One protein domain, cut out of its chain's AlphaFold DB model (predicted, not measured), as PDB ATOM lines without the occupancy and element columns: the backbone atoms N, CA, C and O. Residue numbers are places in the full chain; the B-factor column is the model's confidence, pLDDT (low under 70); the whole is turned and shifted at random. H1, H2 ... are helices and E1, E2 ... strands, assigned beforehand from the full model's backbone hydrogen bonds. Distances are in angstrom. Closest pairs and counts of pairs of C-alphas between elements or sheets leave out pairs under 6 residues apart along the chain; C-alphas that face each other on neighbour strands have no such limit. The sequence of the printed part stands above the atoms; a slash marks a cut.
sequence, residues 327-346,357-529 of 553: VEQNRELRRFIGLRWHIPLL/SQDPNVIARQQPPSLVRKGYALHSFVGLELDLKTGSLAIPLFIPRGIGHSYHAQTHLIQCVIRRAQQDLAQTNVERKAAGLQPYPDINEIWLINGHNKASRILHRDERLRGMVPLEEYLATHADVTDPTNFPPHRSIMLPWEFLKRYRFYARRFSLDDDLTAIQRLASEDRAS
ATOM      1  N   VAL A 327      11.117 -14.809  53.105       82.25
ATOM      2  CA  VAL A 327      11.114 -15.486  51.804       82.25
ATOM      3  C   VAL A 327      12.395 -16.271  51.561       82.25
ATOM      4  O   VAL A 327      12.517 -16.902  50.510       82.25
ATOM      5  N   GLU A 328      13.336 -16.254  52.505       86.44
ATOM      6  CA  GLU A 328      14.658 -16.832  52.300       86.44
ATOM      7  C   GLU A 328      14.573 -18.346  52.133       86.44
ATOM      8  O   GLU A 328      15.076 -18.875  51.147       86.44
ATOM      9  N   GLN A 329      13.852 -19.034  53.020       79.56
ATOM     10  CA  GLN A 329      13.729 -20.497  52.969       79.56
ATOM     11  C   GLN A 329      13.086 -21.001  51.671       79.56
ATOM     12  O   GLN A 329      13.483 -22.030  51.136       79.56
ATOM     13  N   ASN A 330      12.097 -20.268  51.153       81.69
ATOM     14  CA  ASN A 330      11.289 -20.716  50.019       81.69
ATOM     15  C   ASN A 330      11.843 -20.267  48.664       81.69
ATOM     16  O   ASN A 330      11.556 -20.892  47.646       81.69
ATOM     17  N   ARG A 331      12.565 -19.141  48.625       82.56
ATOM     18  CA  ARG A 331      12.994 -18.501  47.370       82.56
ATOM     19  C   ARG A 331      14.502 -18.311  47.272       82.56
ATOM     20  O   ARG A 331      14.961 -17.869  46.228       82.56
ATOM     21  N   GLU A 332      15.247 -18.606  48.337       89.38
ATOM     22  CA  GLU A 332      16.679 -18.299  48.462       89.38
ATOM     23  C   GLU A 332      16.971 -16.810  48.198       89.38
ATOM     24  O   GLU A 332      18.010 -16.421  47.667       89.38
ATOM     25  N   LEU A 333      16.011 -15.963  48.587       90.00
ATOM     26  CA  LEU A 333      16.101 -14.513  48.512       90.00
ATOM     27  C   LEU A 333      16.282 -13.946  49.912       90.00
ATOM     28  O   LEU A 333      15.429 -14.145  50.775       90.00
ATOM     29  N   ARG A 334      17.338 -13.162  50.116       91.44
ATOM     30  CA  ARG A 334      17.564 -12.449  51.372       91.44
ATOM     31  C   ARG A 334      17.211 -10.977  51.231       91.44
ATOM     32  O   ARG A 334      17.647 -10.306  50.293       91.44
ATOM     33  N   ARG A 335      16.420 -10.458  52.171       89.44
ATOM     34  CA  ARG A 335      15.944  -9.070  52.151       89.44
ATOM     35  C   ARG A 335      16.728  -8.195  53.108       89.44
ATOM     36  O   ARG A 335      16.950  -8.555  54.257       89.44
ATOM     37  N   PHE A 336      17.076  -7.002  52.641       90.31
ATOM     38  CA  PHE A 336      17.730  -5.989  53.457       90.31
ATOM     39  C   PHE A 336      16.940  -4.693  53.423       90.31
ATOM     40  O   PHE A 336      16.468  -4.256  52.372       90.31
ATOM     41  N   ILE A 337      16.838  -4.053  54.584       88.38
ATOM     42  CA  ILE A 337      16.126  -2.790  54.734       88.38
ATOM     43  C   ILE A 337      17.081  -1.736  55.279       88.38
ATOM     44  O   ILE A 337      17.762  -1.944  56.281       88.38
ATOM     45  N   GLY A 338      17.101  -0.576  54.625       89.00
ATOM     46  CA  GLY A 338      17.789   0.609  55.117       89.00
ATOM     47  C   GLY A 338      16.804   1.689  55.529       89.00
ATOM     48  O   GLY A 338      15.946   2.098  54.744       89.00
ATOM     49  N   LEU A 339      16.980   2.196  56.748       87.62
ATOM     50  CA  LEU A 339      16.170   3.269  57.313       87.62
ATOM     51  C   LEU A 339      17.033   4.494  57.576       87.62
ATOM     52  O   LEU A 339      18.105   4.405  58.178       87.62
ATOM     53  N   ARG A 340      16.537   5.662  57.168       86.19
ATOM     54  CA  ARG A 340      17.147   6.944  57.515       86.19
ATOM     55  C   ARG A 340      16.194   7.768  58.350       86.19
ATOM     56  O   ARG A 340      15.143   8.193  57.877       86.19
ATOM     57  N   TRP A 341      16.628   8.067  59.561       84.25
ATOM     58  CA  TRP A 341      15.912   8.899  60.516       84.25
ATOM     59  C   TRP A 341      16.484  10.316  60.509       84.25
ATOM     60  O   TRP A 341      17.690  10.502  60.354       84.25
ATOM     61  N   HIS A 342      15.626  11.320  60.669       77.94
ATOM     62  CA  HIS A 342      16.038  12.715  60.835       77.94
ATOM     63  C   HIS A 342      15.333  13.330  62.036       77.94
ATOM     64  O   HIS A 342      14.231  12.909  62.374       77.94
ATOM     65  N   ILE A 343      15.957  14.325  62.665       73.81
ATOM     66  CA  ILE A 343      15.306  15.115  63.710       73.81
ATOM     67  C   ILE A 343      14.438  16.158  62.999       73.81
ATOM     68  O   ILE A 343      14.989  17.036  62.322       73.81
ATOM     69  N   PRO A 344      13.103  16.075  63.094       62.12
ATOM     70  CA  PRO A 344      12.254  17.149  62.625       62.12
ATOM     71  C   PRO A 344      12.487  18.330  63.578       62.12
ATOM     72  O   PRO A 344      12.123  18.246  64.741       62.12
ATOM     73  N   LEU A 345      13.083  19.424  63.085       58.44
ATOM     74  CA  LEU A 345      13.262  20.701  63.805       58.44
ATOM     75  C   LEU A 345      14.483  20.827  64.741       58.44
ATOM     76  O   LEU A 345      14.340  21.314  65.859       58.44
ATOM     77  N   LEU A 346      15.707  20.535  64.284       54.44
ATOM     78  CA  LEU A 346      16.843  21.266  64.873       54.44
ATOM     79  C   LEU A 346      16.784  22.726  64.380       54.44
ATOM     80  O   LEU A 346      16.767  22.944  63.160       54.44
ATOM     81  N   SER A 357      28.995   8.680  62.020       76.50
ATOM     82  CA  SER A 357      29.914   8.347  60.926       76.50
ATOM     83  C   SER A 357      29.191   8.420  59.583       76.50
ATOM     84  O   SER A 357      28.043   7.994  59.470       76.50
ATOM     85  N   GLN A 358      29.864   8.973  58.577       81.19
ATOM     86  CA  GLN A 358      29.391   8.988  57.193       81.19
ATOM     87  C   GLN A 358      30.035   7.872  56.361       81.19
ATOM     88  O   GLN A 358      29.774   7.788  55.166       81.19
ATOM     89  N   ASP A 359      30.872   7.020  56.958       85.75
ATOM     90  CA  ASP A 359      31.469   5.880  56.262       85.75
ATOM     91  C   ASP A 359      30.451   4.726  56.165       85.75
ATOM     92  O   ASP A 359      30.045   4.190  57.206       85.75
ATOM     93  N   PRO A 360      30.053   4.305  54.946       86.69
ATOM     94  CA  PRO A 360      29.142   3.182  54.758       86.69
ATOM     95  C   PRO A 360      29.606   1.886  55.429       86.69
ATOM     96  O   PRO A 360      28.774   1.130  55.926       86.69
ATOM     97  N   ASN A 361      30.916   1.631  55.489       87.69
ATOM     98  CA  ASN A 361      31.463   0.419  56.100       87.69
ATOM     99  C   ASN A 361      31.288   0.414  57.618       87.69
ATOM    100  O   ASN A 361      31.020  -0.633  58.206       87.69
ATOM    101  N   VAL A 362      31.427   1.585  58.247       86.25
ATOM    102  CA  VAL A 362      31.215   1.752  59.688       86.25
ATOM    103  C   VAL A 362      29.732   1.615  60.012       86.25
ATOM    104  O   VAL A 362      29.382   0.875  60.927       86.25
ATOM    105  N   ILE A 363      28.857   2.268  59.239       84.44
ATOM    106  CA  ILE A 363      27.403   2.199  59.442       84.44
ATOM    107  C   ILE A 363      26.892   0.763  59.262       84.44
ATOM    108  O   ILE A 363      26.105   0.301  60.079       84.44
ATOM    109  N   ALA A 364      27.362   0.033  58.247       85.19
ATOM    110  CA  ALA A 364      26.937  -1.345  57.977       85.19
ATOM    111  C   ALA A 364      27.220  -2.327  59.131       85.19
ATOM    112  O   ALA A 364      26.501  -3.312  59.309       85.19
ATOM    113  N   ARG A 365      28.246  -2.049  59.946       82.19
ATOM    114  CA  ARG A 365      28.592  -2.866  61.120       82.19
ATOM    115  C   ARG A 365      27.746  -2.538  62.346       82.19
ATOM    116  O   ARG A 365      27.713  -3.327  63.285       82.19
ATOM    117  N   GLN A 366      27.088  -1.384  62.363       76.94
ATOM    118  CA  GLN A 366      26.281  -0.948  63.494       76.94
ATOM    119  C   GLN A 366      24.895  -1.584  63.413       76.94
ATOM    120  O   GLN A 366      24.156  -1.369  62.454       76.94
ATOM    121  N   GLN A 367      24.522  -2.338  64.444       68.69
ATOM    122  CA  GLN A 367      23.134  -2.744  64.620       68.69
ATOM    123  C   GLN A 367      22.368  -1.575  65.255       68.69
ATOM    124  O   GLN A 367      22.827  -1.031  66.266       68.69
ATOM    125  N   PRO A 368      21.244  -1.127  64.671       68.75
ATOM    126  CA  PRO A 368      20.444  -0.092  65.302       68.75
ATOM    127  C   PRO A 368      19.872  -0.638  66.623       68.75
ATOM    128  O   PRO A 368      19.401  -1.773  66.647       68.75
ATOM    129  N   PRO A 369      19.884   0.148  67.714       67.69
ATOM    130  CA  PRO A 369      19.358  -0.299  69.007       67.69
ATOM    131  C   PRO A 369      17.832  -0.472  69.006       67.69
ATOM    132  O   PRO A 369      17.293  -1.089  69.914       67.69
ATOM    133  N   SER A 370      17.148   0.113  68.021       80.12
ATOM    134  CA  SER A 370      15.703   0.045  67.812       80.12
ATOM    135  C   SER A 370      15.403   0.349  66.341       80.12
ATOM    136  O   SER A 370      16.110   1.154  65.713       80.12
ATOM    137  N   LEU A 371      14.366  -0.280  65.788       80.50
ATOM    138  CA  LEU A 371      13.809   0.004  64.468       80.50
ATOM    139  C   LEU A 371      13.258   1.427  64.402       80.50
ATOM    140  O   LEU A 371      13.441   2.090  63.380       80.50
ATOM    141  N   VAL A 372      12.637   1.909  65.485       84.81
ATOM    142  CA  VAL A 372      11.993   3.228  65.558       84.81
ATOM    143  C   VAL A 372      12.750   4.150  66.508       84.81
ATOM    144  O   VAL A 372      12.933   3.880  67.691       84.81
ATOM    145  N   ARG A 373      13.173   5.315  66.008       82.44
ATOM    146  CA  ARG A 373      13.908   6.292  66.823       82.44
ATOM    147  C   ARG A 373      12.965   7.334  67.424       82.44
ATOM    148  O   ARG A 373      12.479   8.217  66.721       82.44
ATOM    149  N   LYS A 374      12.760   7.282  68.745       80.12
ATOM    150  CA  LYS A 374      11.951   8.273  69.483       80.12
ATOM    151  C   LYS A 374      12.462   9.699  69.246       80.12
ATOM    152  O   LYS A 374      13.647   9.968  69.415       80.12
ATOM    153  N   GLY A 375      11.562  10.608  68.871       80.56
ATOM    154  CA  GLY A 375      11.893  12.009  68.568       80.56
ATOM    155  C   GLY A 375      12.489  12.242  67.174       80.56
ATOM    156  O   GLY A 375      12.823  13.376  66.839       80.56
ATOM    157  N   TYR A 376      12.604  11.198  66.351       83.12
ATOM    158  CA  TYR A 376      13.003  11.298  64.953       83.12
ATOM    159  C   TYR A 376      11.814  10.959  64.056       83.12
ATOM    160  O   TYR A 376      10.922  10.206  64.430       83.12
ATOM    161  N   ALA A 377      11.833  11.487  62.839       84.12
ATOM    162  CA  ALA A 377      10.898  11.128  61.787       84.12
ATOM    163  C   ALA A 377      11.620  10.325  60.702       84.12
ATOM    164  O   ALA A 377      12.769  10.629  60.342       84.12
ATOM    165  N   LEU A 378      10.942   9.323  60.140       86.38
ATOM    166  CA  LEU A 378      11.491   8.568  59.023       86.38
ATOM    167  C   LEU A 378      11.613   9.490  57.796       86.38
ATOM    168  O   LEU A 378      10.658  10.131  57.342       86.38
ATOM    169  N   HIS A 379      12.841   9.625  57.299       84.00
ATOM    170  CA  HIS A 379      13.183  10.470  56.159       84.00
ATOM    171  C   HIS A 379      13.273   9.665  54.869       84.00
ATOM    172  O   HIS A 379      12.905  10.156  53.809       84.00
ATOM    173  N   SER A 380      13.848   8.470  54.907       85.69
ATOM    174  CA  SER A 380      13.940   7.649  53.707       85.69
ATOM    175  C   SER A 380      14.030   6.171  54.025       85.69
ATOM    176  O   SER A 380      14.470   5.774  55.104       85.69
ATOM    177  N   PHE A 381      13.620   5.390  53.036       88.50
ATOM    178  CA  PHE A 381      13.506   3.945  53.092       88.50
ATOM    179  C   PHE A 381      14.131   3.343  51.830       88.50
ATOM    180  O   PHE A 381      14.019   3.916  50.739       88.50
ATOM    181  N   VAL A 382      14.805   2.208  51.973       90.19
ATOM    182  CA  VAL A 382      15.275   1.386  50.855       90.19
ATOM    183  C   VAL A 382      15.058  -0.088  51.189       90.19
ATOM    184  O   VAL A 382      15.384  -0.513  52.296       90.19
ATOM    185  N   GLY A 383      14.515  -0.842  50.237       90.06
ATOM    186  CA  GLY A 383      14.426  -2.298  50.281       90.06
ATOM    187  C   GLY A 383      15.299  -2.907  49.189       90.06
ATOM    188  O   GLY A 383      15.248  -2.462  48.041       90.06
ATOM    189  N   LEU A 384      16.113  -3.891  49.565       92.56
ATOM    190  CA  LEU A 384      17.003  -4.653  48.692       92.56
ATOM    191  C   LEU A 384      16.647  -6.142  48.767       92.56
ATOM    192  O   LEU A 384      16.354  -6.646  49.850       92.56
ATOM    193  N   GLU A 385      16.733  -6.844  47.639       93.06
ATOM    194  CA  GLU A 385      16.580  -8.301  47.559       93.06
ATOM    195  C   GLU A 385      17.830  -8.918  46.922       93.06
ATOM    196  O   GLU A 385      18.105  -8.723  45.735       93.06
ATOM    197  N   LEU A 386      18.593  -9.668  47.716       94.94
ATOM    198  CA  LEU A 386      19.737 -10.447  47.260       94.94
ATOM    199  C   LEU A 386      19.272 -11.845  46.868       94.94
ATOM    200  O   LEU A 386      18.711 -12.559  47.695       94.94
ATOM    201  N   ASP A 387      19.535 -12.234  45.628       94.94
ATOM    202  CA  ASP A 387      19.412 -13.623  45.208       94.94
ATOM    203  C   ASP A 387      20.686 -14.389  45.578       94.94
ATOM    204  O   ASP A 387      21.768 -14.111  45.052       94.94
ATOM    205  N   LEU A 388      20.553 -15.332  46.513       95.25
ATOM    206  CA  LEU A 388      21.678 -16.103  47.035       95.25
ATOM    207  C   LEU A 388      22.230 -17.097  46.004       95.25
ATOM    208  O   LEU A 388      23.390 -17.481  46.119       95.25
ATOM    209  N   LYS A 389      21.452 -17.499  44.990       93.62
ATOM    210  CA  LYS A 389      21.918 -18.427  43.943       93.62
ATOM    211  C   LYS A 389      22.806 -17.744  42.923       93.62
ATOM    212  O   LYS A 389      23.751 -18.352  42.430       93.62
ATOM    213  N   THR A 390      22.469 -16.505  42.579       94.75
ATOM    214  CA  THR A 390      23.049 -15.806  41.425       94.75
ATOM    215  C   THR A 390      24.008 -14.688  41.825       94.75
ATOM    216  O   THR A 390      24.850 -14.292  41.021       94.75
ATOM    217  N   GLY A 391      23.905 -14.180  43.059       95.31
ATOM    218  CA  GLY A 391      24.622 -12.983  43.506       95.31
ATOM    219  C   GLY A 391      23.997 -11.679  42.990       95.31
ATOM    220  O   GLY A 391      24.566 -10.605  43.183       95.31
ATOM    221  N   SER A 392      22.822 -11.751  42.352       96.44
ATOM    222  CA  SER A 392      22.147 -10.605  41.740       96.44
ATOM    223  C   SER A 392      21.325  -9.819  42.765       96.44
ATOM    224  O   SER A 392      20.338 -10.315  43.327       96.44
ATOM    225  N   LEU A 393      21.691  -8.556  42.990       96.12
ATOM    226  CA  LEU A 393      21.058  -7.699  43.990       96.12
ATOM    227  C   LEU A 393      20.068  -6.714  43.353       96.12
ATOM    228  O   LEU A 393      20.448  -5.772  42.657       96.12
ATOM    229  N   ALA A 394      18.787  -6.894  43.661       94.50
ATOM    230  CA  ALA A 394      17.717  -6.017  43.214       94.50
ATOM    231  C   ALA A 394      17.461  -4.896  44.228       94.50
ATOM    232  O   ALA A 394      17.413  -5.133  45.437       94.50
ATOM    233  N   ILE A 395      17.202  -3.685  43.740       92.56
ATOM    234  CA  ILE A 395      16.688  -2.552  44.519       92.56
ATOM    235  C   ILE A 395      15.255  -2.272  44.036       92.56
ATOM    236  O   ILE A 395      15.038  -1.337  43.256       92.56
ATOM    237  N   PRO A 396      14.268  -3.097  44.437       83.88
ATOM    238  CA  PRO A 396      12.900  -2.980  43.938       83.88
ATOM    239  C   PRO A 396      12.187  -1.731  44.459       83.88
ATOM    240  O   PRO A 396      11.254  -1.246  43.822       83.88
ATOM    241  N   LEU A 397      12.617  -1.201  45.609       81.56
ATOM    242  CA  LEU A 397      11.960  -0.065  46.233       81.56
ATOM    243  C   LEU A 397      12.944   0.866  46.930       81.56
ATOM    244  O   LEU A 397      13.723   0.474  47.799       81.56
ATOM    245  N   PHE A 398      12.830   2.152  46.618       82.88
ATOM    246  CA  PHE A 398      13.484   3.208  47.367       82.88
ATOM    247  C   PHE A 398      12.619   4.465  47.377       82.88
ATOM    248  O   PHE A 398      12.110   4.892  46.344       82.88
ATOM    249  N   ILE A 399      12.459   5.066  48.555       80.62
ATOM    250  CA  ILE A 399      11.584   6.222  48.757       80.62
ATOM    251  C   ILE A 399      12.403   7.366  49.359       80.62
ATOM    252  O   ILE A 399      12.647   7.385  50.572       80.62
ATOM    253  N   PRO A 400      12.854   8.329  48.535       74.12
ATOM    254  CA  PRO A 400      13.478   9.541  49.033       74.12
ATOM    255  C   PRO A 400      12.403  10.555  49.444       74.12
ATOM    256  O   PRO A 400      11.520  10.889  48.658       74.12
ATOM    257  N   ARG A 401      12.509  11.137  50.643       69.75
ATOM    258  CA  ARG A 401      11.720  12.326  50.999       69.75
ATOM    259  C   ARG A 401      12.435  13.590  50.514       69.75
ATOM    260  O   ARG A 401      13.550  13.879  50.945       69.75
ATOM    261  N   GLY A 402      11.802  14.342  49.613       65.62
ATOM    262  CA  GLY A 402      12.255  15.665  49.153       65.62
ATOM    263  C   GLY A 402      13.134  15.681  47.893       65.62
ATOM    264  O   GLY A 402      13.397  14.655  47.266       65.62
ATOM    265  N   ILE A 403      13.621  16.873  47.525       64.56
ATOM    266  CA  ILE A 403      14.378  17.142  46.288       64.56
ATOM    267  C   ILE A 403      15.861  17.428  46.601       64.56
ATOM    268  O   ILE A 403      16.218  17.909  47.676       64.56
ATOM    269  N   GLY A 404      16.761  17.168  45.645       69.00
ATOM    270  CA  GLY A 404      18.150  17.633  45.717       69.00
ATOM    271  C   GLY A 404      19.050  16.753  46.589       69.00
ATOM    272  O   GLY A 404      19.508  15.711  46.115       69.00
ATOM    273  N   HIS A 405      19.335  17.195  47.821       68.88
ATOM    274  CA  HIS A 405      20.238  16.522  48.772       68.88
ATOM    275  C   HIS A 405      19.692  15.181  49.287       68.88
ATOM    276  O   HIS A 405      20.475  14.295  49.629       68.88
ATOM    277  N   SER A 406      18.369  15.006  49.281       72.81
ATOM    278  CA  SER A 406      17.684  13.757  49.639       72.81
ATOM    279  C   SER A 406      18.186  12.558  48.829       72.81
ATOM    280  O   SER A 406      18.462  11.504  49.385       72.81
ATOM    281  N   TYR A 407      18.395  12.740  47.529       76.50
ATOM    282  CA  TYR A 407      18.867  11.697  46.616       76.50
ATOM    283  C   TYR A 407      20.338  11.307  46.826       76.50
ATOM    284  O   TYR A 407      20.713  10.157  46.585       76.50
ATOM    285  N   HIS A 408      21.184  12.247  47.267       78.81
ATOM    286  CA  HIS A 408      22.568  11.930  47.642       78.81
ATOM    287  C   HIS A 408      22.574  11.026  48.864       78.81
ATOM    288  O   HIS A 408      23.165   9.952  48.846       78.81
ATOM    289  N   ALA A 409      21.810  11.414  49.880       81.25
ATOM    290  CA  ALA A 409      21.647  10.589  51.054       81.25
ATOM    291  C   ALA A 409      20.951   9.253  50.765       81.25
ATOM    292  O   ALA A 409      21.260   8.268  51.418       81.25
ATOM    293  N   GLN A 410      20.059   9.191  49.772       86.12
ATOM    294  CA  GLN A 410      19.477   7.927  49.326       86.12
ATOM    295  C   GLN A 410      20.535   7.006  48.716       86.12
ATOM    296  O   GLN A 410      20.543   5.817  48.996       86.12
ATOM    297  N   THR A 411      21.429   7.544  47.881       88.38
ATOM    298  CA  THR A 411      22.519   6.750  47.287       88.38
ATOM    299  C   THR A 411      23.492   6.269  48.357       88.38
ATOM    300  O   THR A 411      23.905   5.116  48.340       88.38
ATOM    301  N   HIS A 412      23.796   7.131  49.325       88.12
ATOM    302  CA  HIS A 412      24.591   6.765  50.492       88.12
ATOM    303  C   HIS A 412      23.920   5.665  51.324       88.12
ATOM    304  O   HIS A 412      24.561   4.670  51.633       88.12
ATOM    305  N   LEU A 413      22.614   5.779  51.590       90.06
ATOM    306  CA  LEU A 413      21.846   4.746  52.283       90.06
ATOM    307  C   LEU A 413      21.873   3.414  51.524       90.06
ATOM    308  O   LEU A 413      22.132   2.388  52.142       90.06
ATOM    309  N   ILE A 414      21.661   3.427  50.203       92.56
ATOM    310  CA  ILE A 414      21.784   2.229  49.359       92.56
ATOM    311  C   ILE A 414      23.171   1.602  49.542       92.56
ATOM    312  O   ILE A 414      23.258   0.412  49.824       92.56
ATOM    313  N   GLN A 415      24.248   2.395  49.468       93.88
ATOM    314  CA  GLN A 415      25.608   1.890  49.670       93.88
ATOM    315  C   GLN A 415      25.793   1.261  51.059       93.88
ATOM    316  O   GLN A 415      26.386   0.191  51.160       93.88
ATOM    317  N   CYS A 416      25.271   1.876  52.126       92.25
ATOM    318  CA  CYS A 416      25.321   1.303  53.476       92.25
ATOM    319  C   CYS A 416      24.642  -0.073  53.538       92.25
ATOM    320  O   CYS A 416      25.187  -1.000  54.136       92.25
ATOM    321  N   VAL A 417      23.477  -0.223  52.902       93.25
ATOM    322  CA  VAL A 417      22.748  -1.500  52.883       93.25
ATOM    323  C   VAL A 417      23.474  -2.545  52.036       93.25
ATOM    324  O   VAL A 417      23.568  -3.691  52.458       93.25
ATOM    325  N   ILE A 418      24.076  -2.158  50.907       95.94
ATOM    326  CA  ILE A 418      24.927  -3.057  50.111       95.94
ATOM    327  C   ILE A 418      26.114  -3.554  50.944       95.94
ATOM    328  O   ILE A 418      26.384  -4.751  50.975       95.94
ATOM    329  N   ARG A 419      26.796  -2.661  51.677       95.19
ATOM    330  CA  ARG A 419      27.897  -3.050  52.576       95.19
ATOM    331  C   ARG A 419      27.433  -4.015  53.663       95.19
ATOM    332  O   ARG A 419      28.160  -4.953  53.982       95.19
ATOM    333  N   ARG A 420      26.225  -3.822  54.203       93.44
ATOM    334  CA  ARG A 420      25.627  -4.769  55.151       93.44
ATOM    335  C   ARG A 420      25.390  -6.130  54.497       93.44
ATOM    336  O   ARG A 420      25.783  -7.131  55.083       93.44
ATOM    337  N   ALA A 421      24.812  -6.156  53.298       95.25
ATOM    338  CA  ALA A 421      24.547  -7.387  52.559       95.25
ATOM    339  C   ALA A 421      25.835  -8.161  52.239       95.25
ATOM    340  O   ALA A 421      25.885  -9.368  52.431       95.25
ATOM    341  N   GLN A 422      26.905  -7.470  51.838       95.81
ATOM    342  CA  GLN A 422      28.214  -8.090  51.600       95.81
ATOM    343  C   GLN A 422      28.802  -8.719  52.871       95.81
ATOM    344  O   GLN A 422      29.301  -9.839  52.829       95.81
ATOM    345  N   GLN A 423      28.745  -8.014  54.008       93.38
ATOM    346  CA  GLN A 423      29.251  -8.528  55.289       93.38
ATOM    347  C   GLN A 423      28.458  -9.752  55.761       93.38
ATOM    348  O   GLN A 423      29.042 -10.739  56.203       93.38
ATOM    349  N   ASP A 424      27.136  -9.686  55.639       92.88
ATOM    350  CA  ASP A 424      26.219 -10.761  56.002       92.88
ATOM    351  C   ASP A 424      26.397 -12.011  55.118       92.88
ATOM    352  O   ASP A 424      26.494 -13.136  55.616       92.88
ATOM    353  N   LEU A 425      26.546 -11.815  53.806       95.19
ATOM    354  CA  LEU A 425      26.848 -12.879  52.852       95.19
ATOM    355  C   LEU A 425      28.212 -13.520  53.133       95.19
ATOM    356  O   LEU A 425      28.322 -14.745  53.149       95.19
ATOM    357  N   ALA A 426      29.240 -12.715  53.413       94.81
ATOM    358  CA  ALA A 426      30.564 -13.217  53.769       94.81
ATOM    359  C   ALA A 426      30.515 -14.079  55.042       94.81
ATOM    360  O   ALA A 426      31.081 -15.173  55.061       94.81
ATOM    361  N   GLN A 427      29.788 -13.629  56.070       93.06
ATOM    362  CA  GLN A 427      29.572 -14.397  57.297       93.06
ATOM    363  C   GLN A 427      28.832 -15.715  57.014       93.06
ATOM    364  O   GLN A 427      29.277 -16.781  57.437       93.06
ATOM    365  N   THR A 428      27.761 -15.663  56.222       92.88
ATOM    366  CA  THR A 428      27.002 -16.852  55.801       92.88
ATOM    367  C   THR A 428      27.893 -17.841  55.053       92.88
ATOM    368  O   THR A 428      27.838 -19.045  55.286       92.88
ATOM    369  N   ASN A 429      28.770 -17.350  54.181       96.00
ATOM    370  CA  ASN A 429      29.704 -18.181  53.430       96.00
ATOM    371  C   ASN A 429      30.771 -18.832  54.318       96.00
ATOM    372  O   ASN A 429      31.178 -19.958  54.033       96.00
ATOM    373  N   VAL A 430      31.204 -18.175  55.398       95.94
ATOM    374  CA  VAL A 430      32.067 -18.796  56.416       95.94
ATOM    375  C   VAL A 430      31.336 -19.952  57.102       95.94
ATOM    376  O   VAL A 430      31.893 -21.041  57.224       95.94
ATOM    377  N   GLU A 431      30.076 -19.750  57.489       91.38
ATOM    378  CA  GLU A 431      29.254 -20.774  58.147       91.38
ATOM    379  C   GLU A 431      28.956 -21.964  57.227       91.38
ATOM    380  O   GLU A 431      29.107 -23.116  57.632       91.38
ATOM    381  N   ARG A 432      28.623 -21.701  55.959       93.12
ATOM    382  CA  ARG A 432      28.409 -22.737  54.939       93.12
ATOM    383  C   ARG A 432      29.661 -23.571  54.713       93.12
ATOM    384  O   ARG A 432      29.577 -24.794  54.732       93.12
ATOM    385  N   LYS A 433      30.826 -22.926  54.579       95.25
ATOM    386  CA  LYS A 433      32.114 -23.625  54.454       95.25
ATOM    387  C   LYS A 433      32.404 -24.496  55.676       95.25
ATOM    388  O   LYS A 433      32.836 -25.632  55.509       95.25
ATOM    389  N   ALA A 434      32.138 -23.996  56.884       92.81
ATOM    390  CA  ALA A 434      32.295 -24.775  58.114       92.81
ATOM    391  C   ALA A 434      31.357 -25.997  58.166       92.81
ATOM    392  O   ALA A 434      31.722 -27.021  58.736       92.81
ATOM    393  N   ALA A 435      30.185 -25.910  57.534       92.75
ATOM    394  CA  ALA A 435      29.236 -27.010  57.376       92.75
ATOM    395  C   ALA A 435      29.507 -27.911  56.149       92.75
ATOM    396  O   ALA A 435      28.696 -28.783  55.846       92.75
ATOM    397  N   GLY A 436      30.607 -27.705  55.412       94.62
ATOM    398  CA  GLY A 436      30.925 -28.471  54.199       94.62
ATOM    399  C   GLY A 436      30.043 -28.151  52.983       94.62
ATOM    400  O   GLY A 436      30.069 -28.879  51.994       94.62
ATOM    401  N   LEU A 437      29.267 -27.066  53.032       94.81
ATOM    402  CA  LEU A 437      28.427 -26.594  51.933       94.81
ATOM    403  C   LEU A 437      29.206 -25.643  51.015       94.81
ATOM    404  O   LEU A 437      30.090 -24.901  51.456       94.81
ATOM    405  N   GLN A 438      28.835 -25.605  49.732       95.75
ATOM    406  CA  GLN A 438      29.394 -24.625  48.800       95.75
ATOM    407  C   GLN A 438      28.993 -23.196  49.209       95.75
ATOM    408  O   GLN A 438      27.820 -22.970  49.533       95.75
ATOM    409  N   PRO A 439      29.926 -22.226  49.202       96.75
ATOM    410  CA  PRO A 439      29.589 -20.831  49.452       96.75
ATOM    411  C   PRO A 439      28.670 -20.297  48.349       96.75
ATOM    412  O   PRO A 439      28.767 -20.713  47.196       96.75
ATOM    413  N   TYR A 440      27.799 -19.362  48.706       96.56
ATOM    414  CA  TYR A 440      27.057 -18.566  47.739       96.56
ATOM    415  C   TYR A 440      28.007 -17.653  46.946       96.56
ATOM    416  O   TYR A 440      29.036 -17.235  47.495       96.56
ATOM    417  N   PRO A 441      27.686 -17.328  45.681       96.44
ATOM    418  CA  PRO A 441      28.431 -16.339  44.910       96.44
ATOM    419  C   PRO A 441      28.404 -14.970  45.589       96.44
ATOM    420  O   PRO A 441      27.409 -14.587  46.204       96.44
ATOM    421  N   ASP A 442      29.494 -14.218  45.441       96.62
ATOM    422  CA  ASP A 442      29.539 -12.818  45.856       96.62
ATOM    423  C   ASP A 442      28.571 -11.964  45.024       96.62
ATOM    424  O   ASP A 442      28.203 -12.315  43.899       96.62
ATOM    425  N   ILE A 443      28.197 -10.802  45.567       97.00
ATOM    426  CA  ILE A 443      27.379  -9.827  44.839       97.00
ATOM    427  C   ILE A 443      28.152  -9.367  43.603       97.00
ATOM    428  O   ILE A 443      29.190  -8.718  43.737       97.00
ATOM    429  N   ASN A 444      27.636  -9.708  42.425       96.00
ATOM    430  CA  ASN A 444      28.309  -9.533  41.135       96.00
ATOM    431  C   ASN A 444      27.623  -8.493  40.235       96.00
ATOM    432  O   ASN A 444      28.224  -7.961  39.295       96.00
ATOM    433  N   GLU A 445      26.367  -8.172  40.533       96.50
ATOM    434  CA  GLU A 445      25.588  -7.171  39.831       96.50
ATOM    435  C   GLU A 445      24.525  -6.560  40.736       96.50
ATOM    436  O   GLU A 445      24.001  -7.186  41.661       96.50
ATOM    437  N   ILE A 446      24.210  -5.304  40.442       96.69
ATOM    438  CA  ILE A 446      23.111  -4.581  41.059       96.69
ATOM    439  C   ILE A 446      22.164  -4.099  39.974       96.69
ATOM    440  O   ILE A 446      22.591  -3.695  38.888       96.69
ATOM    441  N   TRP A 447      20.877  -4.069  40.281       95.44
ATOM    442  CA  TRP A 447      19.893  -3.490  39.383       95.44
ATOM    443  C   TRP A 447      18.737  -2.855  40.139       95.44
ATOM    444  O   TRP A 447      18.462  -3.162  41.298       95.44
ATOM    445  N   LEU A 448      18.084  -1.902  39.486       92.50
ATOM    446  CA  LEU A 448      16.991  -1.134  40.060       92.50
ATOM    447  C   LEU A 448      15.892  -0.896  39.040       92.50
ATOM    448  O   LEU A 448      16.087  -1.017  37.828       92.50
ATOM    449  N   ILE A 449      14.738  -0.512  39.568       88.31
ATOM    450  CA  ILE A 449      13.535  -0.228  38.803       88.31
ATOM    451  C   ILE A 449      13.235   1.257  38.937       88.31
ATOM    452  O   ILE A 449      13.251   1.807  40.040       88.31
ATOM    453  N   ASN A 450      12.955   1.917  37.818       81.81
ATOM    454  CA  ASN A 450      12.644   3.335  37.800       81.81
ATOM    455  C   ASN A 450      11.352   3.603  37.014       81.81
ATOM    456  O   ASN A 450      11.238   3.256  35.840       81.81
ATOM    457  N   GLY A 451      10.369   4.217  37.682       70.94
ATOM    458  CA  GLY A 451       9.070   4.576  37.098       70.94
ATOM    459  C   GLY A 451       9.032   5.969  36.467       70.94
ATOM    460  O   GLY A 451       7.991   6.406  35.987       70.94
ATOM    461  N   HIS A 452      10.140   6.714  36.489       68.44
ATOM    462  CA  HIS A 452      10.181   8.078  35.979       68.44
ATOM    463  C   HIS A 452      10.408   8.131  34.456       68.44
ATOM    464  O   HIS A 452      11.134   7.329  33.870       68.44
ATOM    465  N   ASN A 453       9.815   9.133  33.795       64.19
ATOM    466  CA  ASN A 453      10.010   9.393  32.362       64.19
ATOM    467  C   ASN A 453      11.470   9.810  32.045       64.19
ATOM    468  O   ASN A 453      12.113  10.383  32.918       64.19
ATOM    469  N   LYS A 454      11.975   9.593  30.807       60.44
ATOM    470  CA  LYS A 454      13.347   9.921  30.320       60.44
ATOM    471  C   LYS A 454      13.754  11.361  30.633       60.44
ATOM    472  O   LYS A 454      14.908  11.625  30.942       60.44
ATOM    473  N   ALA A 455      12.789  12.278  30.603       57.44
ATOM    474  CA  ALA A 455      12.996  13.688  30.921       57.44
ATOM    475  C   ALA A 455      13.198  13.971  32.426       57.44
ATOM    476  O   ALA A 455      13.570  15.082  32.809       57.44
ATOM    477  N   SER A 456      12.953  12.995  33.302       63.72
ATOM    478  CA  SER A 456      13.094  13.162  34.743       63.72
ATOM    479  C   SER A 456      14.558  13.304  35.137       63.72
ATOM    480  O   SER A 456      15.410  12.474  34.817       63.72
ATOM    481  N   ARG A 457      14.831  14.314  35.968       63.47
ATOM    482  CA  ARG A 457      16.138  14.521  36.611       63.47
ATOM    483  C   ARG A 457      16.586  13.332  37.468       63.47
ATOM    484  O   ARG A 457      17.733  13.318  37.904       63.47
ATOM    485  N   ILE A 458      15.697  12.381  37.755       62.00
ATOM    486  CA  ILE A 458      15.984  11.186  38.551       62.00
ATOM    487  C   ILE A 458      16.741  10.146  37.717       62.00
ATOM    488  O   ILE A 458      17.737   9.627  38.204       62.00
ATOM    489  N   LEU A 459      16.381   9.935  36.444       59.31
ATOM    490  CA  LEU A 459      17.101   8.997  35.562       59.31
ATOM    491  C   LEU A 459      18.530   9.452  35.280       59.31
ATOM    492  O   LEU A 459      19.464   8.658  35.299       59.31
ATOM    493  N   HIS A 460      18.721  10.767  35.160       67.75
ATOM    494  CA  HIS A 460      20.051  11.360  35.068       67.75
ATOM    495  C   HIS A 460      20.967  10.962  36.232       67.75
ATOM    496  O   HIS A 460      22.186  10.995  36.095       67.75
ATOM    497  N   ARG A 461      20.405  10.624  37.400       70.12
ATOM    498  CA  ARG A 461      21.189  10.214  38.567       70.12
ATOM    499  C   ARG A 461      21.548   8.739  38.538       70.12
ATOM    500  O   ARG A 461      22.667   8.424  38.927       70.12
ATOM    501  N   ASP A 462      20.643   7.866  38.112       77.81
ATOM    502  CA  ASP A 462      20.954   6.437  37.999       77.81
ATOM    503  C   ASP A 462      22.105   6.230  37.011       77.81
ATOM    504  O   ASP A 462      23.105   5.604  37.355       77.81
ATOM    505  N   GLU A 463      22.042   6.907  35.867       82.81
ATOM    506  CA  GLU A 463      23.110   6.874  34.870       82.81
ATOM    507  C   GLU A 463      24.367   7.607  35.357       82.81
ATOM    508  O   GLU A 463      25.419   7.001  35.554       82.81
ATOM    509  N   ARG A 464      24.286   8.918  35.632       78.81
ATOM    510  CA  ARG A 464      25.505   9.711  35.879       78.81
ATOM    511  C   ARG A 464      26.086   9.602  37.275       78.81
ATOM    512  O   ARG A 464      27.266   9.879  37.436       78.81
ATOM    513  N   LEU A 465      25.278   9.330  38.298       80.19
ATOM    514  CA  LEU A 465      25.750   9.356  39.687       80.19
ATOM    515  C   LEU A 465      25.937   7.968  40.285       80.19
ATOM    516  O   LEU A 465      26.706   7.853  41.234       80.19
ATOM    517  N   ARG A 466      25.226   6.955  39.781       86.31
ATOM    518  CA  ARG A 466      25.369   5.558  40.218       86.31
ATOM    519  C   ARG A 466      26.099   4.697  39.183       86.31
ATOM    520  O   ARG A 466      26.548   3.608  39.534       86.31
ATOM    521  N   GLY A 467      26.289   5.198  37.960       89.00
ATOM    522  CA  GLY A 467      26.988   4.485  36.889       89.00
ATOM    523  C   GLY A 467      26.182   3.311  36.339       89.00
ATOM    524  O   GLY A 467      26.775   2.327  35.918       89.00
ATOM    525  N   MET A 468      24.853   3.375  36.424       92.44
ATOM    526  CA  MET A 468      23.966   2.335  35.909       92.44
ATOM    527  C   MET A 468      23.702   2.568  34.422       92.44
ATOM    528  O   MET A 468      23.636   3.714  33.981       92.44
ATOM    529  N   VAL A 469      23.478   1.504  33.662       93.62
ATOM    530  CA  VAL A 469      23.050   1.591  32.257       93.62
ATOM    531  C   VAL A 469      21.691   0.908  32.083       93.62
ATOM    532  O   VAL A 469      21.320   0.093  32.937       93.62
ATOM    533  N   PRO A 470      20.905   1.253  31.047       93.38
ATOM    534  CA  PRO A 470      19.669   0.540  30.733       93.38
ATOM    535  C   PRO A 470      19.898  -0.974  30.652       93.38
ATOM    536  O   PRO A 470      20.935  -1.417  30.159       93.38
ATOM    537  N   LEU A 471      18.943  -1.769  31.137       94.06
ATOM    538  CA  LEU A 471      19.096  -3.224  31.229       94.06
ATOM    539  C   LEU A 471      19.410  -3.874  29.874       94.06
ATOM    540  O   LEU A 471      20.229  -4.784  29.813       94.06
ATOM    541  N   GLU A 472      18.815  -3.393  28.785       93.94
ATOM    542  CA  GLU A 472      19.071  -3.925  27.444       93.94
ATOM    543  C   GLU A 472      20.529  -3.702  27.012       93.94
ATOM    544  O   GLU A 472      21.156  -4.596  26.445       93.94
ATOM    545  N   GLU A 473      21.091  -2.530  27.324       95.88
ATOM    546  CA  GLU A 473      22.498  -2.206  27.067       95.88
ATOM    547  C   GLU A 473      23.429  -3.031  27.964       95.88
ATOM    548  O   GLU A 473      24.444  -3.552  27.499       95.88
ATOM    549  N   TYR A 474      23.058  -3.206  29.235       97.06
ATOM    550  CA  TYR A 474      23.793  -4.036  30.186       97.06
ATOM    551  C   TYR A 474      23.885  -5.494  29.716       97.06
ATOM    552  O   TYR A 474      24.982  -6.045  29.649       97.06
ATOM    553  N   LEU A 475      22.752  -6.096  29.339       96.56
ATOM    554  CA  LEU A 475      22.688  -7.479  28.862       96.56
ATOM    555  C   LEU A 475      23.440  -7.665  27.544       96.56
ATOM    556  O   LEU A 475      24.093  -8.685  27.364       96.56
ATOM    557  N   ALA A 476      23.401  -6.679  26.643       96.81
ATOM    558  CA  ALA A 476      24.197  -6.720  25.419       96.81
ATOM    559  C   ALA A 476      25.708  -6.653  25.704       96.81
ATOM    560  O   ALA A 476      26.493  -7.334  25.048       96.81
ATOM    561  N   THR A 477      26.114  -5.850  26.690       96.88
ATOM    562  CA  THR A 477      27.527  -5.639  27.050       96.88
ATOM    563  C   THR A 477      28.116  -6.810  27.841       96.88
ATOM    564  O   THR A 477      29.313  -7.067  27.745       96.88
ATOM    565  N   HIS A 478      27.291  -7.521  28.613       95.81
ATOM    566  CA  HIS A 478      27.709  -8.586  29.532       95.81
ATOM    567  C   HIS A 478      27.048  -9.940  29.228       95.81
ATOM    568  O   HIS A 478      26.839 -10.750  30.132       95.81
ATOM    569  N   ALA A 479      26.708 -10.188  27.961       93.88
ATOM    570  CA  ALA A 479      26.020 -11.405  27.517       93.88
ATOM    571  C   ALA A 479      26.796 -12.705  27.814       93.88
ATOM    572  O   ALA A 479      26.214 -13.786  27.819       93.88
ATOM    573  N   ASP A 480      28.106 -12.608  28.033       94.44
ATOM    574  CA  ASP A 480      29.019 -13.712  28.324       94.44
ATOM    575  C   ASP A 480      29.045 -14.122  29.805       94.44
ATOM    576  O   ASP A 480      29.411 -15.255  30.119       94.44
ATOM    577  N   VAL A 481      28.666 -13.221  30.717       93.25
ATOM    578  CA  VAL A 481      28.819 -13.418  32.173       93.25
ATOM    579  C   VAL A 481      27.546 -13.197  32.984       93.25
ATOM    580  O   VAL A 481      27.519 -13.536  34.168       93.25
ATOM    581  N   THR A 482      26.505 -12.623  32.387       94.25
ATOM    582  CA  THR A 482      25.229 -12.359  33.052       94.25
ATOM    583  C   THR A 482      24.130 -13.205  32.423       94.25
ATOM    584  O   THR A 482      23.902 -13.154  31.217       94.25
ATOM    585  N   ASP A 483      23.394 -13.925  33.268       94.19
ATOM    586  CA  ASP A 483      22.188 -14.636  32.864       94.19
ATOM    587  C   ASP A 483      20.992 -13.660  32.804       94.19
ATOM    588  O   ASP A 483      20.646 -13.051  33.823       94.19
ATOM    589  N   PRO A 484      20.317 -13.502  31.648       94.44
ATOM    590  CA  PRO A 484      19.101 -12.697  31.540       94.44
ATOM    591  C   PRO A 484      17.977 -13.126  32.497       94.44
ATOM    592  O   PRO A 484      17.101 -12.317  32.808       94.44
ATOM    593  N   THR A 485      17.988 -14.371  32.988       94.06
ATOM    594  CA  THR A 485      16.983 -14.860  33.942       94.06
ATOM    595  C   THR A 485      17.084 -14.205  35.324       94.06
ATOM    596  O   THR A 485      16.105 -14.220  36.074       94.06
ATOM    597  N   ASN A 486      18.199 -13.522  35.622       93.44
ATOM    598  CA  ASN A 486      18.389 -12.724  36.836       93.44
ATOM    599  C   ASN A 486      17.485 -11.480  36.899       93.44
ATOM    600  O   ASN A 486      17.421 -10.825  37.945       93.44
ATOM    601  N   PHE A 487      16.791 -11.138  35.807       92.75
ATOM    602  CA  PHE A 487      15.976  -9.930  35.674       92.75
ATOM    603  C   PHE A 487      14.511 -10.252  35.340       92.75
ATOM    604  O   PHE A 487      14.195 -11.337  34.840       92.75
ATOM    605  N   PRO A 488      13.577  -9.316  35.589       88.62
ATOM    606  CA  PRO A 488      12.209  -9.433  35.100       88.62
ATOM    607  C   PRO A 488      12.161  -9.539  33.562       88.62
ATOM    608  O   PRO A 488      12.978  -8.909  32.889       88.62
ATOM    609  N   PRO A 489      11.207 -10.293  32.983       87.38
ATOM    610  CA  PRO A 489      10.089 -10.978  33.643       87.38
ATOM    611  C   PRO A 489      10.443 -12.316  34.303       87.38
ATOM    612  O   PRO A 489       9.614 -12.858  35.030       87.38
ATOM    613  N   HIS A 490      11.628 -12.868  34.042       88.38
ATOM    614  CA  HIS A 490      12.008 -14.206  34.502       88.38
ATOM    615  C   HIS A 490      12.178 -14.260  36.020       88.38
ATOM    616  O   HIS A 490      11.628 -15.143  36.682       88.38
ATOM    617  N   ARG A 491      12.868 -13.266  36.585       86.56
ATOM    618  CA  ARG A 491      12.949 -13.091  38.030       86.56
ATOM    619  C   ARG A 491      11.680 -12.433  38.544       86.56
ATOM    620  O   ARG A 491      11.438 -11.241  38.338       86.56
ATOM    621  N   SER A 492      10.897 -13.210  39.283       80.88
ATOM    622  CA  SER A 492       9.818 -12.663  40.095       80.88
ATOM    623  C   SER A 492      10.410 -11.790  41.194       80.88
ATOM    624  O   SER A 492      11.234 -12.231  41.994       80.88
ATOM    625  N   ILE A 493       9.941 -10.554  41.239       76.19
ATOM    626  CA  ILE A 493      10.233  -9.600  42.301       76.19
ATOM    627  C   ILE A 493       8.936  -9.154  42.964       76.19
ATOM    628  O   ILE A 493       7.846  -9.557  42.563       76.19
ATOM    629  N   MET A 494       9.076  -8.317  43.985       65.88
ATOM    630  CA  MET A 494       8.004  -7.653  44.726       65.88
ATOM    631  C   MET A 494       6.755  -7.285  43.905       65.88
ATOM    632  O   MET A 494       5.641  -7.518  44.368       65.88
ATOM    633  N   LEU A 495       6.921  -6.661  42.736       67.31
ATOM    634  CA  LEU A 495       5.797  -6.220  41.912       67.31
ATOM    635  C   LEU A 495       5.503  -7.265  40.829       67.31
ATOM    636  O   LEU A 495       6.440  -7.672  40.134       67.31
ATOM    637  N   PRO A 496       4.230  -7.669  40.633       67.38
ATOM    638  CA  PRO A 496       3.859  -8.511  39.504       67.38
ATOM    639  C   PRO A 496       4.285  -7.868  38.183       67.38
ATOM    640  O   PRO A 496       4.266  -6.640  38.030       67.38
ATOM    641  N   TRP A 497       4.678  -8.704  37.224       74.69
ATOM    642  CA  TRP A 497       5.239  -8.259  35.949       74.69
ATOM    643  C   TRP A 497       4.319  -7.290  35.198       74.69
ATOM    644  O   TRP A 497       4.778  -6.355  34.544       74.69
ATOM    645  N   GLU A 498       3.012  -7.467  35.338       71.88
ATOM    646  CA  GLU A 498       1.971  -6.644  34.734       71.88
ATOM    647  C   GLU A 498       2.122  -5.165  35.107       71.88
ATOM    648  O   GLU A 498       1.950  -4.299  34.248       71.88
ATOM    649  N   PHE A 499       2.518  -4.880  36.351       66.75
ATOM    650  CA  PHE A 499       2.763  -3.520  36.835       66.75
ATOM    651  C   PHE A 499       4.115  -2.979  36.374       66.75
ATOM    652  O   PHE A 499       4.275  -1.775  36.179       66.75
ATOM    653  N   LEU A 500       5.080  -3.868  36.148       75.69
ATOM    654  CA  LEU A 500       6.448  -3.516  35.792       75.69
ATOM    655  C   LEU A 500       6.630  -3.097  34.331       75.69
ATOM    656  O   LEU A 500       7.603  -2.420  34.023       75.69
ATOM    657  N   LYS A 501       5.681  -3.409  33.439       77.31
ATOM    658  CA  LYS A 501       5.761  -3.067  32.001       77.31
ATOM    659  C   LYS A 501       5.958  -1.575  31.715       77.31
ATOM    660  O   LYS A 501       6.426  -1.212  30.641       77.31
ATOM    661  N   ARG A 502       5.564  -0.701  32.648       75.62
ATOM    662  CA  ARG A 502       5.709   0.762  32.530       75.62
ATOM    663  C   ARG A 502       7.015   1.292  33.122       75.62
ATOM    664  O   ARG A 502       7.318   2.475  32.972       75.62
ATOM    665  N   TYR A 503       7.768   0.438  33.803       82.56
ATOM    666  CA  TYR A 503       9.013   0.793  34.453       82.56
ATOM    667  C   TYR A 503      10.200   0.512  33.541       82.56
ATOM    668  O   TYR A 503      10.138  -0.294  32.615       82.56
ATOM    669  N   ARG A 504      11.303   1.201  33.821       86.19
ATOM    670  CA  ARG A 504      12.596   0.933  33.201       86.19
ATOM    671  C   ARG A 504      13.516   0.252  34.189       86.19
ATOM    672  O   ARG A 504      13.496   0.569  35.379       86.19
ATOM    673  N   PHE A 505      14.348  -0.626  33.661       91.25
ATOM    674  CA  PHE A 505      15.337  -1.355  34.428       91.25
ATOM    675  C   PHE A 505      16.720  -0.817  34.113       91.25
ATOM    676  O   PHE A 505      17.044  -0.522  32.963       91.25
ATOM    677  N   TYR A 506      17.515  -0.680  35.162       93.56
ATOM    678  CA  TYR A 506      18.888  -0.219  35.084       93.56
ATOM    679  C   TYR A 506      19.764  -1.189  35.850       93.56
ATOM    680  O   TYR A 506      19.393  -1.597  36.952       93.56
ATOM    681  N   ALA A 507      20.922  -1.521  35.298       96.00
ATOM    682  CA  ALA A 507      21.840  -2.486  35.877       96.00
ATOM    683  C   ALA A 507      23.288  -1.995  35.805       96.00
ATOM    684  O   ALA A 507      23.629  -1.087  35.041       96.00
ATOM    685  N   ARG A 508      24.132  -2.578  36.653       95.31
ATOM    686  CA  ARG A 508      25.571  -2.334  36.692       95.31
ATOM    687  C   ARG A 508      26.273  -3.555  37.278       95.31
ATOM    688  O   ARG A 508      25.801  -4.123  38.265       95.31
ATOM    689  N   ARG A 509      27.448  -3.895  36.737       95.25
ATOM    690  CA  ARG A 509      28.376  -4.823  37.395       95.25
ATOM    691  C   ARG A 509      28.794  -4.249  38.738       95.25
ATOM    692  O   ARG A 509      29.029  -3.046  38.872       95.25
ATOM    693  N   PHE A 510      28.873  -5.113  39.732       95.00
ATOM    694  CA  PHE A 510      29.207  -4.698  41.078       95.00
ATOM    695  C   PHE A 510      30.161  -5.700  41.697       95.00
ATOM    696  O   PHE A 510      30.039  -6.899  41.494       95.00
ATOM    697  N   SER A 511      31.134  -5.190  42.430       92.38
ATOM    698  CA  SER A 511      32.169  -5.965  43.092       92.38
ATOM    699  C   SER A 511      32.313  -5.527  44.545       92.38
ATOM    700  O   SER A 511      31.691  -4.566  45.012       92.38
ATOM    701  N   LEU A 512      33.157  -6.237  45.289       89.38
ATOM    702  CA  LEU A 512      33.456  -5.903  46.679       89.38
ATOM    703  C   LEU A 512      34.075  -4.508  46.827       89.38
ATOM    704  O   LEU A 512      33.813  -3.850  47.829       89.38
ATOM    705  N   ASP A 513      34.815  -4.007  45.844       89.94
ATOM    706  CA  ASP A 513      35.484  -2.704  45.950       89.94
ATOM    707  C   ASP A 513      34.639  -1.543  45.406       89.94
ATOM    708  O   ASP A 513      34.958  -0.374  45.635       89.94
ATOM    709  N   ASP A 514      33.516  -1.844  44.752       92.31
ATOM    710  CA  ASP A 514      32.653  -0.829  44.164       92.31
ATOM    711  C   ASP A 514      31.957   0.052  45.213       92.31
ATOM    712  O   ASP A 514      31.505  -0.374  46.284       92.31
ATOM    713  N   ASP A 515      31.836   1.332  44.868       89.94
ATOM    714  CA  ASP A 515      31.177   2.344  45.683       89.94
ATOM    715  C   ASP A 515      30.284   3.244  44.821       89.94
ATOM    716  O   ASP A 515      30.754   4.049  44.011       89.94
ATOM    717  N   LEU A 516      28.972   3.155  45.047       88.94
ATOM    718  CA  LEU A 516      27.965   3.974  44.368       88.94
ATOM    719  C   LEU A 516      28.062   5.463  44.702       88.94
ATOM    720  O   LEU A 516      27.468   6.295  44.017       88.94
ATOM    721  N   THR A 517      28.795   5.823  45.753       85.75
ATOM    722  CA  THR A 517      29.024   7.214  46.139       85.75
ATOM    723  C   THR A 517      30.281   7.804  45.503       85.75
ATOM    724  O   THR A 517      30.428   9.026  45.512       85.75
ATOM    725  N   ALA A 518      31.156   6.994  44.891       85.44
ATOM    726  CA  ALA A 518      32.455   7.438  44.378       85.44
ATOM    727  C   ALA A 518      32.334   8.577  43.353       85.44
ATOM    728  O   ALA A 518      32.945   9.632  43.522       85.44
ATOM    729  N   ILE A 519      31.465   8.423  42.345       79.62
ATOM    730  CA  ILE A 519      31.242   9.453  41.314       79.62
ATOM    731  C   ILE A 519      30.733  10.759  41.945       79.62
ATOM    732  O   ILE A 519      31.102  11.863  41.540       79.62
ATOM    733  N   GLN A 520      29.902  10.647  42.984       74.25
ATOM    734  CA  GLN A 520      29.363  11.805  43.695       74.25
ATOM    735  C   GLN A 520      30.431  12.513  44.531       74.25
ATOM    736  O   GLN A 520      30.444  13.746  44.564       74.25
ATOM    737  N   ARG A 521      31.317  11.752  45.186       77.12
ATOM    738  CA  ARG A 521      32.435  12.290  45.971       77.12
ATOM    739  C   ARG A 521      33.370  13.099  45.079       77.12
ATOM    740  O   ARG A 521      33.546  14.287  45.350       77.12
ATOM    741  N   LEU A 522      33.794  12.532  43.949       77.12
ATOM    742  CA  LEU A 522      34.629  13.217  42.954       77.12
ATOM    743  C   LEU A 522      33.988  14.531  42.472       77.12
ATOM    744  O   LEU A 522      34.580  15.604  42.576       77.12
ATOM    745  N   ALA A 523      32.712  14.491  42.070       74.62
ATOM    746  CA  ALA A 523      32.001  15.693  41.626       74.62
ATOM    747  C   ALA A 523      31.854  16.765  42.728       74.62
ATOM    748  O   ALA A 523      31.739  17.961  42.438       74.62
ATOM    749  N   SER A 524      31.799  16.360  44.001       75.75
ATOM    750  CA  SER A 524      31.720  17.283  45.135       75.75
ATOM    751  C   SER A 524      33.067  17.939  45.449       75.75
ATOM    752  O   SER A 524      33.104  19.147  45.708       75.75
ATOM    753  N   GLU A 525      34.159  17.182  45.343       79.38
ATOM    754  CA  GLU A 525      35.536  17.639  45.541       79.38
ATOM    755  C   GLU A 525      35.946  18.641  44.457       79.38
ATOM    756  O   GLU A 525      36.474  19.713  44.771       79.38
ATOM    757  N   ASP A 526      35.576  18.380  43.201       75.69
ATOM    758  CA  ASP A 526      35.783  19.308  42.085       75.69
ATOM    759  C   ASP A 526      35.064  20.643  42.316       75.69
ATOM    760  O   ASP A 526      35.628  21.728  42.135       75.69
ATOM    761  N   ARG A 527      33.810  20.593  42.788       77.56
ATOM    762  CA  ARG A 527      33.026  21.800  43.104       77.56
ATOM    763  C   ARG A 527      33.599  22.565  44.293       77.56
ATOM    764  O   ARG A 527      33.571  23.800  44.282       77.56
ATOM    765  N   ALA A 528      34.080  21.869  45.321       76.69
ATOM    766  CA  ALA A 528      34.721  22.493  46.475       76.69
ATOM    767  C   ALA A 528      36.021  23.199  46.061       76.69
ATOM    768  O   ALA A 528      36.228  24.368  46.401       76.69
ATOM    769  N   SER A 529      36.830  22.536  45.235       79.56
ATOM    770  CA  SER A 529      38.068  23.074  44.668       79.56
ATOM    771  C   SER A 529      37.806  24.295  43.780       79.56
ATOM    772  O   SER A 529      38.454  25.332  43.939       79.56
TER     773      SER A 529
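AT A GLANCE: This is residues 327 to 346 and 357 to 529 of the 553 residues of the protein "BQ2448_2928 protein" of Microbotryum intermedium (UniProt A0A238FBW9). A twisted sheet of five strands is covered on one face by the long helix H3, laid slantwise over E1, E2 and E3, with the short helix H4 over E5 on the same face. H2 packs on H3, H5 sits beside E5, and residues 524 to 529 of H7 stick out. The printed part has 193 residues; along it come H1 E1 H2 E2 E3 H3 E4 H4 H5 H6 E5 H7, of mixed class, helices and strands. The sheet's order is E1 E2 E3 E4 E5, mixed. The whole is compact, with a radius of gyration of the C-alphas of 17.2 A and spans of 51 by 41 by 37 A.

HOW THE PARTS SIT: H1, residues 328 to 331, only grazes the sheet. E1, residues 333 to 342, an edge strand, is antiparallel to E2, residues 377 to 387; N 336 and O 384 are 2.9 A apart, within hydrogen-bond range. E2 forms a hairpin with antiparallel E3, residues 392 to 400, with N 383 and O 397 at 2.9 A; E3 bends by 50 degrees at residue 397. H3, residues 405 to 434, is on the sheet at a height of 8.4 A, only just slantwise to the strands at 32 degrees to E3 on the local plane. H2, residues 360 to 365, touches residues 412 to 420 of H3 at a steep tilt of 47 degrees, the same way; their closest C-alphas, of Pro 360 and Cys 416, are 4.4 A apart. E4, residues 445 to 450, is parallel to E3, with N 395 and O 447 at 2.8 A; E3, H3 and E4 form a strand-helix-strand unit, two parallel neighbour strands with a helix between, its crossover right-handed. E5, residues 504 to 509, the other edge strand, is antiparallel to E4, with N 448 and O 506 at 2.9 A. H4, residues 459 to 466, makes with H3 two layers, helices on one face of the sheet; its height over the sheet is 9.8 A. H5, residues 471 to 477, is only just at the sheet's level, at a height of 3.8 A. H6, residues 497 to 500, is not on the sheet. H7, residues 518 to 529, touches H4 with residues 519 to 520 alone, about perpendicular at 87 degrees; the closest C-alphas, of Leu 465 and Ile 519, are 5.7 A apart. Every O i to N i+4 pair is within hydrogen-bond range in H3, H4, H5 and H7, and 1 of 2 in H2; H1 and H6 are too short for one.

IN THESE COORDINATES: H1 begins at C-alpha 328, (14.658, -16.832, 52.300). E1 is 29.9 A long, E2 31.0 A and E3 23.1 A. H3 is 44.0 A long, from C-alpha 405 at (20.238, 16.522, 48.772). H7, 16.6 A long, ends at C-alpha 529, (38.068, 23.074, 44.668).

THE WHOLE: The C-alphas farthest apart, of Leu 345 and Gly 436, are 53.1 A apart. Residues 347 to 356 are not printed; C-alphas 346 and 357 are 18.8 A apart across the cut. The links H2 to E2 and H5 to H6 are long. The mean pLDDT of the printed part is 85.0; 24 residues are under 70, among them 452 to 460.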